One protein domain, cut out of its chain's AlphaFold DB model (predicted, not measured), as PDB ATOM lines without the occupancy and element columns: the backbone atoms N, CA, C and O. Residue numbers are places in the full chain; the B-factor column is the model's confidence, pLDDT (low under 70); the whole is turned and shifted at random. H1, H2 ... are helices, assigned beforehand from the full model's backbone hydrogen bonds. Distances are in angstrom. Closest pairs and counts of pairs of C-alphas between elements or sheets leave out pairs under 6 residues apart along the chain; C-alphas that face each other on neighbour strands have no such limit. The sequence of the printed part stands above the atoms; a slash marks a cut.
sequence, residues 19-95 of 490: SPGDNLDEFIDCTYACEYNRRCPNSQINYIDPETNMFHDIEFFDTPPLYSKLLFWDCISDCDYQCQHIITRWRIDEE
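This is residues 19 to 95 of the 490 residues of the protein "Post-GPI attachment to proteins factor 3" of Saccharomyces boulardii (nom. inval.) (UniProt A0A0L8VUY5). Two helices, H2 and the longer H4, pack on each other at a slant and run opposite ways, with the short turn of helix H1 before the start of H2. A long loop, residues 38 to 64, runs back past H2 and then forward again to the small helix H3 at the far end of the domain; at the other end residues 89 to 95, of which 89 to 93 belong to H4, stick out. You have 77 residues here with four named helices, H1, H2, H3 and H4 in chain order, and no named strand; the class is all helix. The whole is compact, with a radius of gyration of the C-alphas of 12.7 A, and spans 36 by 28 by 22 A.

Begin at H1, residues 20 to 23, and go over a tight link of one residue to H2, residues 25 to 37. These two are close but not clearly touching: their closest C-alphas, those of Gly 21 and Phe 27, are 7.2 A apart. Now look ahead to H4, residues 75 to 93, which touches H2 with 13 pairs of C-alphas within 8 A. Their closest C-alphas are those of Cys 34 and Cys 79, 5.6 A apart; the two helices stand at a steep tilt of 43 degrees and run opposite ways. H1 and H4 are only just apart, with 8.1 A between their closest C-alphas. H3, residues 65 to 71, touches no helix: it is apart from H1 and H2, and only just apart from H4, at 8.4 A. In the backbones of H2, H3 and H4 each O i to N i+4 pair is within hydrogen-bond range; H1 is too short for such a pair.

Find C-alpha 20 at (-5.018, 22.829, 26.991), where H1 begins; it ends at Asn 23. From C-alpha 25 at (-6.298, 27.421, 36.685), H2 runs 18.1 A to Asn 37. H3 goes from Pro 65 to Leu 71, 9.7 A. H4 runs 26.9 A from Cys 75 to C-alpha 93 at (-1.011, 10.555, 39.982).

The two C-alphas farthest apart are those of Glu 51, in the long link between H2 and H3, and Leu 70, in H3, at 38.0 A. That link has 27 residues; the link from H3 to H4, three residues, is tight. The printed part runs from residue 19 to residue 95 and has no cut. Its mean pLDDT is 93.6, and no printed residue is under 70.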
ATOM      1  N   SER A  19      -2.658  25.420  23.751       86.19
ATOM      2  CA  SER A  19      -2.465  24.143  24.420       86.19
ATOM      3  C   SER A  19      -3.377  24.066  25.648       86.19
ATOM      4  O   SER A  19      -3.474  25.043  26.391       86.19
ATOM      5  N   PRO A  20      -4.071  22.936  25.883       90.56
ATOM      6  CA  PRO A  20      -5.018  22.829  26.991       90.56
ATOM      7  C   PRO A  20      -4.402  23.141  28.360       90.56
ATOM      8  O   PRO A  20      -5.081  23.723  29.202       90.56
ATOM      9  N   GLY A  21      -3.117  22.819  28.553       92.62
ATOM     10  CA  GLY A  21      -2.380  23.097  29.785       92.62
ATOM     11  C   GLY A  21      -2.254  24.587  30.107       92.62
ATOM     12  O   GLY A  21      -2.246  24.946  31.280       92.62
ATOM     13  N   ASP A  22      -2.248  25.457  29.092       92.44
ATOM     14  CA  ASP A  22      -2.115  26.912  29.269       92.44
ATOM     15  C   ASP A  22      -3.355  27.539  29.927       92.44
ATOM     16  O   ASP A  22      -3.282  28.645  30.458       92.44
ATOM     17  N   ASN A  23      -4.496  26.843  29.881       93.56
ATOM     18  CA  ASN A  23      -5.765  27.302  30.445       93.56
ATOM     19  C   ASN A  23      -6.109  26.632  31.782       93.56
ATOM     20  O   ASN A  23      -7.227  26.811  32.261       93.56
ATOM     21  N   LEU A  24      -5.214  25.819  32.349       94.94
ATOM     22  CA  LEU A  24      -5.440  25.223  33.662       94.94
ATOM     23  C   LEU A  24      -5.284  26.293  34.746       94.94
ATOM     24  O   LEU A  24      -4.213  26.895  34.870       94.94
ATOM     25  N   ASP A  25      -6.326  26.488  35.553       94.88
ATOM     26  CA  ASP A  25      -6.298  27.421  36.685       94.88
ATOM     27  C   ASP A  25      -5.169  27.042  37.657       94.88
ATOM     28  O   ASP A  25      -4.423  27.902  38.120       94.88
ATOM     29  N   GLU A  26      -4.943  25.742  37.868       95.06
ATOM     30  CA  GLU A  26      -3.884  25.234  38.738       95.06
ATOM     31  C   GLU A  26      -2.483  25.554  38.195       95.06
ATOM     32  O   GLU A  26      -1.553  25.816  38.959       95.06
ATOM     33  N   PHE A  27      -2.308  25.554  36.869       96.62
ATOM     34  CA  PHE A  27      -1.039  25.933  36.247       96.62
ATOM     35  C   PHE A  27      -0.770  27.430  36.420       96.62
ATOM     36  O   PHE A  27       0.330  27.817  36.828       96.62
ATOM     37  N   ILE A  28      -1.784  28.266  36.187       95.44
ATOM     38  CA  ILE A  28      -1.700  29.718  36.377       95.44
ATOM     39  C   ILE A  28      -1.390  30.037  37.847       95.44
ATOM     40  O   ILE A  28      -0.426  30.752  38.131       95.44
ATOM     41  N   ASP A  29      -2.114  29.437  38.789       96.00
ATOM     42  CA  ASP A  29      -1.894  29.644  40.220       96.00
ATOM     43  C   ASP A  29      -0.500  29.195  40.666       96.00
ATOM     44  O   ASP A  29       0.158  29.901  41.439       96.00
ATOM     45  N   CYS A  30      -0.007  28.063  40.154       97.31
ATOM     46  CA  CYS A  30       1.348  27.604  40.437       97.31
ATOM     47  C   CYS A  30       2.396  28.612  39.951       97.31
ATOM     48  O   CYS A  30       3.316  28.955  40.701       97.31
ATOM     49  N   THR A  31       2.273  29.107  38.713       96.88
ATOM     50  CA  THR A  31       3.252  30.059  38.158       96.88
ATOM     51  C   THR A  31       3.277  31.360  38.955       96.88
ATOM     52  O   THR A  31       4.358  31.841  39.302       96.88
ATOM     53  N   TYR A  32       2.112  31.868  39.368       96.44
ATOM     54  CA  TYR A  32       2.013  33.049  40.228       96.44
ATOM     55  C   TYR A  32       2.650  32.825  41.599       96.44
ATOM     56  O   TYR A  32       3.404  33.683  42.069       96.44
ATOM     57  N   ALA A  33       2.408  31.668  42.224       96.88
ATOM     58  CA  ALA A  33       3.032  31.322  43.494       96.88
ATOM     59  C   ALA A  33       4.560  31.243  43.378       96.88
ATOM     60  O   ALA A  33       5.274  31.810  44.206       96.88
ATOM     61  N   CYS A  34       5.069  30.611  42.318       97.25
ATOM     62  CA  CYS A  34       6.502  30.501  42.074       97.25
ATOM     63  C   CYS A  34       7.162  31.865  41.867       97.25
ATOM     64  O   CYS A  34       8.163  32.176  42.521       97.25
ATOM     65  N   GLU A  35       6.592  32.701  40.994       96.69
ATOM     66  CA  GLU A  35       7.131  34.027  40.698       96.69
ATOM     67  C   GLU A  35       7.144  34.938  41.932       96.69
ATOM     68  O   GLU A  35       8.134  35.646  42.165       96.69
ATOM     69  N   TYR A  36       6.086  34.879  42.747       95.62
ATOM     70  CA  TYR A  36       5.974  35.626  43.995       95.62
ATOM     71  C   TYR A  36       6.977  35.143  45.052       95.62
ATOM     72  O   TYR A  36       7.765  35.943  45.568       95.62
ATOM     73  N   ASN A  37       7.006  33.836  45.338       94.19
ATOM     74  CA  ASN A  37       7.858  33.248  46.378       94.19
ATOM     75  C   ASN A  37       9.346  33.445  46.069       94.19
ATOM     76  O   ASN A  37      10.132  33.796  46.954       94.19
ATOM     77  N   ARG A  38       9.733  33.292  44.797       94.38
ATOM     78  CA  ARG A  38      11.116  33.474  44.336       94.38
ATOM     79  C   ARG A  38      11.480  34.929  44.043       94.38
ATOM     80  O   ARG A  38      12.644  35.214  43.762       94.38
ATOM     81  N   ARG A  39      10.515  35.855  44.123       94.38
ATOM     82  CA  ARG A  39      10.679  37.288  43.811       94.38
ATOM     83  C   ARG A  39      11.342  37.489  42.450       94.38
ATOM     84  O   ARG A  39      12.373  38.160  42.332       94.38
ATOM     85  N   CYS A  40      10.771  36.856  41.430       95.06
ATOM     86  CA  CYS A  40      11.368  36.829  40.105       95.06
ATOM     87  C   CYS A  40      11.556  38.246  39.528       95.06
ATOM     88  O   CYS A  40      10.616  39.047  39.518       95.06
ATOM     89  N   PRO A  41      12.747  38.577  38.990       92.25
ATOM     90  CA  PRO A  41      12.958  39.846  38.302       92.25
ATOM     91  C   PRO A  41      11.997  40.003  37.118       92.25
ATOM     92  O   PRO A  41      11.849  39.078  36.324       92.25
ATOM     93  N   ASN A  42      11.406  41.192  36.970       90.81
ATOM     94  CA  ASN A  42      10.423  41.546  35.932       90.81
ATOM     95  C   ASN A  42       9.049  40.860  36.043       90.81
ATOM     96  O   ASN A  42       8.215  41.074  35.162       90.81
ATOM     97  N   SER A  43       8.787  40.099  37.110       93.31
ATOM     98  CA  SER A  43       7.433  39.615  37.382       93.31
ATOM     99  C   SER A  43       6.507  40.781  37.737       93.31
ATOM    100  O   SER A  43       6.907  41.739  38.405       93.31
ATOM    101  N   GLN A  44       5.258  40.702  37.279       93.25
ATOM    102  CA  GLN A  44       4.193  41.632  37.671       93.25
ATOM    103  C   GLN A  44       3.422  41.142  38.909       93.25
ATOM    104  O   GLN A  44       2.576  41.870  39.436       93.25
ATOM    105  N   ILE A  45       3.725  39.931  39.389       92.94
ATOM    106  CA  ILE A  45       3.049  39.292  40.514       92.94
ATOM    107  C   ILE A  45       3.682  39.773  41.819       92.94
ATOM    108  O   ILE A  45       4.798  39.413  42.180       92.94
ATOM    109  N   ASN A  46       2.945  40.622  42.533       89.12
ATOM    110  CA  ASN A  46       3.400  41.240  43.784       89.12
ATOM    111  C   ASN A  46       2.619  40.757  45.011       89.12
ATOM    112  O   ASN A  46       2.907  41.186  46.128       89.12
ATOM    113  N   TYR A  47       1.610  39.915  44.802       90.88
ATOM    114  CA  TYR A  47       0.764  39.363  45.847       90.88
ATOM    115  C   TYR A  47       0.108  38.078  45.345       90.88
ATOM    116  O   TYR A  47      -0.400  38.050  44.224       90.88
ATOM    117  N   ILE A  48       0.091  37.062  46.200       92.88
ATOM    118  CA  ILE A  48      -0.757  35.878  46.079       92.88
ATOM    119  C   ILE A  48      -1.568  35.774  47.367       92.88
ATOM    120  O   ILE A  48      -1.064  36.119  48.437       92.88
ATOM    121  N   ASP A  49      -2.815  35.335  47.265       91.06
ATOM    122  CA  ASP A  49      -3.661  35.108  48.431       91.06
ATOM    123  C   ASP A  49      -3.445  33.677  48.963       91.06
ATOM    124  O   ASP A  49      -3.769  32.721  48.253       91.06
ATOM    125  N   PRO A  50      -2.901  33.503  50.186       90.00
ATOM    126  CA  PRO A  50      -2.636  32.181  50.761       90.00
ATOM    127  C   PRO A  50      -3.889  31.326  50.977       90.00
ATOM    128  O   PRO A  50      -3.780  30.106  51.068       90.00
ATOM    129  N   GLU A  51      -5.073  31.942  51.089       90.50
ATOM    130  CA  GLU A  51      -6.325  31.203  51.301       90.50
ATOM    131  C   GLU A  51      -6.853  30.557  50.013       90.50
ATOM    132  O   GLU A  51      -7.539  29.537  50.075       90.50
ATOM    133  N   THR A  52      -6.539  31.139  48.853       91.25
ATOM    134  CA  THR A  52      -7.052  30.689  47.550       91.25
ATOM    135  C   THR A  52      -5.999  29.987  46.703       91.25
ATOM    136  O   THR A  52      -6.329  29.034  46.005       91.25
ATOM    137  N   ASN A  53      -4.728  30.388  46.794       92.81
ATOM    138  CA  ASN A  53      -3.652  29.770  46.027       92.81
ATOM    139  C   ASN A  53      -3.074  28.547  46.763       92.81
ATOM    140  O   ASN A  53      -2.329  28.660  47.742       92.81
ATOM    141  N   MET A  54      -3.375  27.356  46.248       93.50
ATOM    142  CA  MET A  54      -2.929  26.092  46.843       93.50
ATOM    143  C   MET A  54      -1.413  25.843  46.763       93.50
ATOM    144  O   MET A  54      -0.898  24.970  47.459       93.50
ATOM    145  N   PHE A  55      -0.687  26.602  45.939       95.38
ATOM    146  CA  PHE A  55       0.754  26.463  45.729       95.38
ATOM    147  C   PHE A  55       1.578  27.440  46.587       95.38
ATOM    148  O   PHE A  55       2.805  27.447  46.480       95.38
ATOM    149  N   HIS A  56       0.944  28.251  47.448       91.38
ATOM    150  CA  HIS A  56       1.630  29.307  48.205       91.38
ATOM    151  C   HIS A  56       2.745  28.785  49.131       91.38
ATOM    152  O   HIS A  56       3.763  29.457  49.289       91.38
ATOM    153  N   ASP A  57       2.573  27.586  49.694       91.38
ATOM    154  CA  ASP A  57       3.519  26.943  50.619       91.38
ATOM    155  C   ASP A  57       4.558  26.046  49.917       91.38
ATOM    156  O   ASP A  57       5.405  25.439  50.577       91.38
ATOM    157  N   ILE A  58       4.518  25.926  48.583       93.06
ATOM    158  CA  ILE A  58       5.481  25.092  47.855       93.06
ATOM    159  C   ILE A  58       6.850  25.776  47.804       93.06
ATOM    160  O   ILE A  58       6.991  26.937  47.408       93.06
ATOM    161  N   GLU A  59       7.885  25.014  48.158       93.25
ATOM    162  CA  GLU A  59       9.276  25.420  47.984       93.25
ATOM    163  C   GLU A  59       9.716  25.179  46.533       93.25
ATOM    164  O   GLU A  59       9.884  24.041  46.087       93.25
ATOM    165  N   PHE A  60       9.904  26.268  45.791       95.31
ATOM    166  CA  PHE A  60      10.407  26.240  44.421       95.31
ATOM    167  C   PHE A  60      11.932  26.340  44.392       95.31
ATOM    168  O   PHE A  60      12.547  27.042  45.197       95.31
ATOM    169  N   PHE A  61      12.558  25.678  43.422       93.25
ATOM    170  CA  PHE A  61      14.012  25.661  43.300       93.25
ATOM    171  C   PHE A  61      14.535  26.906  42.594       93.25
ATOM    172  O   PHE A  61      13.941  27.374  41.625       93.25
ATOM    173  N   ASP A  62      15.698  27.398  43.017       92.69
ATOM    174  CA  ASP A  62      16.393  28.457  42.294       92.69
ATOM    175  C   ASP A  62      16.966  27.975  40.959       92.69
ATOM    176  O   ASP A  62      17.466  26.854  40.827       92.69
ATOM    177  N   THR A  63      16.969  28.871  39.972       91.62
ATOM    178  CA  THR A  63      17.500  28.592  38.640       91.62
ATOM    179  C   THR A  63      19.012  28.381  38.735       91.62
ATOM    180  O   THR A  63      19.739  29.304  39.125       91.62
ATOM    181  N   PRO A  64      19.538  27.208  38.340       91.44
ATOM    182  CA  PRO A  64      20.968  26.948  38.412       91.44
ATOM    183  C   PRO A  64      21.778  27.994  37.622       91.44
ATOM    184  O   PRO A  64      21.441  28.276  36.465       91.44
ATOM    185  N   PRO A  65      22.896  28.529  38.162       89.31
ATOM    186  CA  PRO A  65      23.680  29.571  37.489       89.31
ATOM    187  C   PRO A  65      24.170  29.175  36.094       89.31
ATOM    188  O   PRO A  65      24.329  30.032  35.226       89.31
ATOM    189  N   LEU A  66      24.410  27.879  35.875       88.75
ATOM    190  CA  LEU A  66      24.791  27.333  34.576       88.75
ATOM    191  C   LEU A  66      23.671  27.508  33.544       88.75
ATOM    192  O   LEU A  66      23.931  27.962  32.434       88.75
ATOM    193  N   TYR A  67      22.431  27.193  33.920       90.38
ATOM    194  CA  TYR A  67      21.268  27.272  33.034       90.38
ATOM    195  C   TYR A  67      20.902  28.722  32.742       90.38
ATOM    196  O   TYR A  67      20.635  29.067  31.594       90.38
ATOM    197  N   SER A  68      20.993  29.590  33.749       87.94
ATOM    198  CA  SER A  68      20.745  31.017  33.562       87.94
ATOM    199  C   SER A  68      21.787  31.685  32.657       87.94
ATOM    200  O   SER A  68      21.429  32.413  31.734       87.94
ATOM    201  N   LYS A  69      23.084  31.399  32.852       87.62
ATOM    202  CA  LYS A  69      24.161  32.060  32.090       87.62
ATOM    203  C   LYS A  69      24.402  31.478  30.699       87.62
ATOM    204  O   LYS A  69      24.777  32.234  29.810       87.62
ATOM    205  N   LEU A  70      24.270  30.161  30.519       86.75
ATOM    206  CA  LEU A  70      24.567  29.510  29.236       86.75
ATOM    207  C   LEU A  70      23.332  29.315  28.359       86.75
ATOM    208  O   LEU A  70      23.448  29.391  27.140       86.75
ATOM    209  N   LEU A  71      22.177  29.043  28.966       88.69
ATOM    210  CA  LEU A  71      20.949  28.670  28.260       88.69
ATOM    211  C   LEU A  71      19.816  29.677  28.477       88.69
ATOM    212  O   LEU A  71      18.693  29.418  28.072       88.69
ATOM    213  N   PHE A  72      20.096  30.832  29.089       91.75
ATOM    214  CA  PHE A  72      19.137  31.929  29.248       91.75
ATOM    215  C   PHE A  72      17.807  31.497  29.887       91.75
ATOM    216  O   PHE A  72      16.734  31.965  29.501       91.75
ATOM    217  N   TRP A  73      17.869  30.585  30.857       92.12
ATOM    218  CA  TRP A  73      16.752  30.335  31.764       92.12
ATOM    219  C   TRP A  73      16.676  31.487  32.766       92.12
ATOM    220  O   TRP A  73      17.568  31.663  33.601       92.12
ATOM    221  N   ASP A  74      15.646  32.314  32.640       93.38
ATOM    222  CA  ASP A  74      15.319  33.327  33.637       93.38
ATOM    223  C   ASP A  74      14.379  32.751  34.703       93.38
ATOM    224  O   ASP A  74      13.911  31.617  34.604       93.38
ATOM    225  N   CYS A  75      14.140  33.524  35.760       94.88
ATOM    226  CA  CYS A  75      13.330  33.074  36.889       94.88
ATOM    227  C   CYS A  75      11.894  32.725  36.464       94.88
ATOM    228  O   CYS A  75      11.374  31.702  36.890       94.88
ATOM    229  N   ILE A  76      11.298  33.531  35.576       95.56
ATOM    230  CA  ILE A  76       9.921  33.353  35.096       95.56
ATOM    231  C   ILE A  76       9.804  32.073  34.260       95.56
ATOM    232  O   ILE A  76       8.983  31.217  34.569       95.56
ATOM    233  N   SER A  77      10.669  31.875  33.259       94.38
ATOM    234  CA  SER A  77      10.646  30.651  32.442       94.38
ATOM    235  C   SER A  77      11.008  29.395  33.234       94.38
ATOM    236  O   SER A  77      10.548  28.303  32.913       94.38
ATOM    237  N   ASP A  78      11.827  29.519  34.279       95.25
ATOM    238  CA  ASP A  78      12.119  28.405  35.175       95.25
ATOM    239  C   ASP A  78      10.955  28.094  36.133       95.25
ATOM    240  O   ASP A  78      10.755  26.929  36.467       95.25
ATOM    241  N   CYS A  79      10.173  29.100  36.540       96.56
ATOM    242  CA  CYS A  79       8.916  28.915  37.268       96.56
ATOM    243  C   CYS A  79       7.853  28.228  36.412       96.56
ATOM    244  O   CYS A  79       7.278  27.234  36.852       96.56
ATOM    245  N   ASP A  80       7.663  28.701  35.180       96.19
ATOM    246  CA  ASP A  80       6.805  28.069  34.177       96.19
ATOM    247  C   ASP A  80       7.165  26.580  34.027       96.19
ATOM    248  O   ASP A  80       6.336  25.709  34.284       96.19
ATOM    249  N   TYR A  81       8.447  26.273  33.801       96.00
ATOM    250  CA  TYR A  81       8.952  24.900  33.730       96.00
ATOM    251  C   TYR A  81       8.652  24.056  34.982       96.00
ATOM    252  O   TYR A  81       8.204  22.911  34.875       96.00
ATOM    253  N   GLN A  82       8.928  24.581  36.182       96.69
ATOM    254  CA  GLN A  82       8.680  23.845  37.426       96.69
ATOM    255  C   GLN A  82       7.191  23.535  37.591       96.69
ATOM    256  O   GLN A  82       6.839  22.404  37.932       96.69
ATOM    257  N   CYS A  83       6.326  24.497  37.276       97.50
ATOM    258  CA  CYS A  83       4.882  24.332  37.356       97.50
ATOM    259  C   CYS A  83       4.334  23.360  36.317       97.50
ATOM    260  O   CYS A  83       3.540  22.500  36.690       97.50
ATOM    261  N   GLN A  84       4.825  23.379  35.073       96.88
ATOM    262  CA  GLN A  84       4.474  22.351  34.087       96.88
ATOM    263  C   GLN A  84       4.724  20.946  34.653       96.88
ATOM    264  O   GLN A  84       3.881  20.061  34.524       96.88
ATOM    265  N   HIS A  85       5.850  20.731  35.340       96.00
ATOM    266  CA  HIS A  85       6.177  19.432  35.928       96.00
ATOM    267  C   HIS A  85       5.383  19.079  37.184       96.00
ATOM    268  O   HIS A  85       5.056  17.904  37.354       96.00
ATOM    269  N   ILE A  86       5.086  20.048  38.052       96.19
ATOM    270  CA  ILE A  86       4.233  19.831  39.228       96.19
ATOM    271  C   ILE A  86       2.839  19.400  38.768       96.19
ATOM    272  O   ILE A  86       2.371  18.337  39.171       96.19
ATOM    273  N   ILE A  87       2.234  20.162  37.853       96.81
ATOM    274  CA  ILE A  87       0.910  19.863  37.300       96.81
ATOM    275  C   ILE A  87       0.925  18.541  36.537       96.81
ATOM    276  O   ILE A  87       0.055  17.703  36.744       96.81
ATOM    277  N   THR A  88       1.943  18.293  35.709       96.44
ATOM    278  CA  THR A  88       2.058  17.019  34.982       96.44
ATOM    279  C   THR A  88       2.131  15.825  35.930       96.44
ATOM    280  O   THR A  88       1.476  14.819  35.681       96.44
ATOM    281  N   ARG A  89       2.908  15.910  37.019       95.50
ATOM    282  CA  ARG A  89       2.987  14.823  38.008       95.50
ATOM    283  C   ARG A  89       1.663  14.609  38.718       95.50
ATOM    284  O   ARG A  89       1.236  13.470  38.819       95.50
ATOM    285  N   TRP A  90       1.009  15.690  39.132       95.19
ATOM    286  CA  TRP A  90      -0.300  15.597  39.764       95.19
ATOM    287  C   TRP A  90      -1.319  14.916  38.837       95.19
ATOM    288  O   TRP A  90      -1.966  13.959  39.240       95.19
ATOM    289  N   ARG A  91      -1.377  15.306  37.559       95.62
ATOM    290  CA  ARG A  91      -2.252  14.657  36.568       95.62
ATOM    291  C   ARG A  91      -1.928  13.174  36.373       95.62
ATOM    292  O   ARG A  91      -2.843  12.371  36.270       95.62
ATOM    293  N   ILE A  92      -0.645  12.797  36.359       95.19
ATOM    294  CA  ILE A  92      -0.233  11.383  36.293       95.19
ATOM    295  C   ILE A  92      -0.719  10.607  37.527       95.19
ATOM    296  O   ILE A  92      -1.204   9.488  37.375       95.19
ATOM    297  N   ASP A  93      -0.596  11.188  38.723       96.44
ATOM    298  CA  ASP A  93      -1.011  10.555  39.982       96.44
ATOM    299  C   ASP A  93      -2.539  10.373  40.067       96.44
ATOM    300  O   ASP A  93      -3.008   9.392  40.641       96.44
ATOM    301  N   GLU A  94      -3.307  11.271  39.441       96.50
ATOM    302  CA  GLU A  94      -4.773  11.199  39.322       96.50
ATOM    303  C   GLU A  94      -5.254  10.385  38.101       96.50
ATOM    304  O   GLU A  94      -6.447  10.345  37.804       96.50
ATOM    305  N   GLU A  95      -4.340   9.721  37.380       95.75
ATOM    306  CA  GLU A  95      -4.630   8.960  36.152       95.75
ATOM    307  C   GLU A  95      -5.300   9.802  35.039       95.75
ATOM    308  O   GLU A  95      -6.043   9.289  34.195       95.75
TER     309      GLU A  95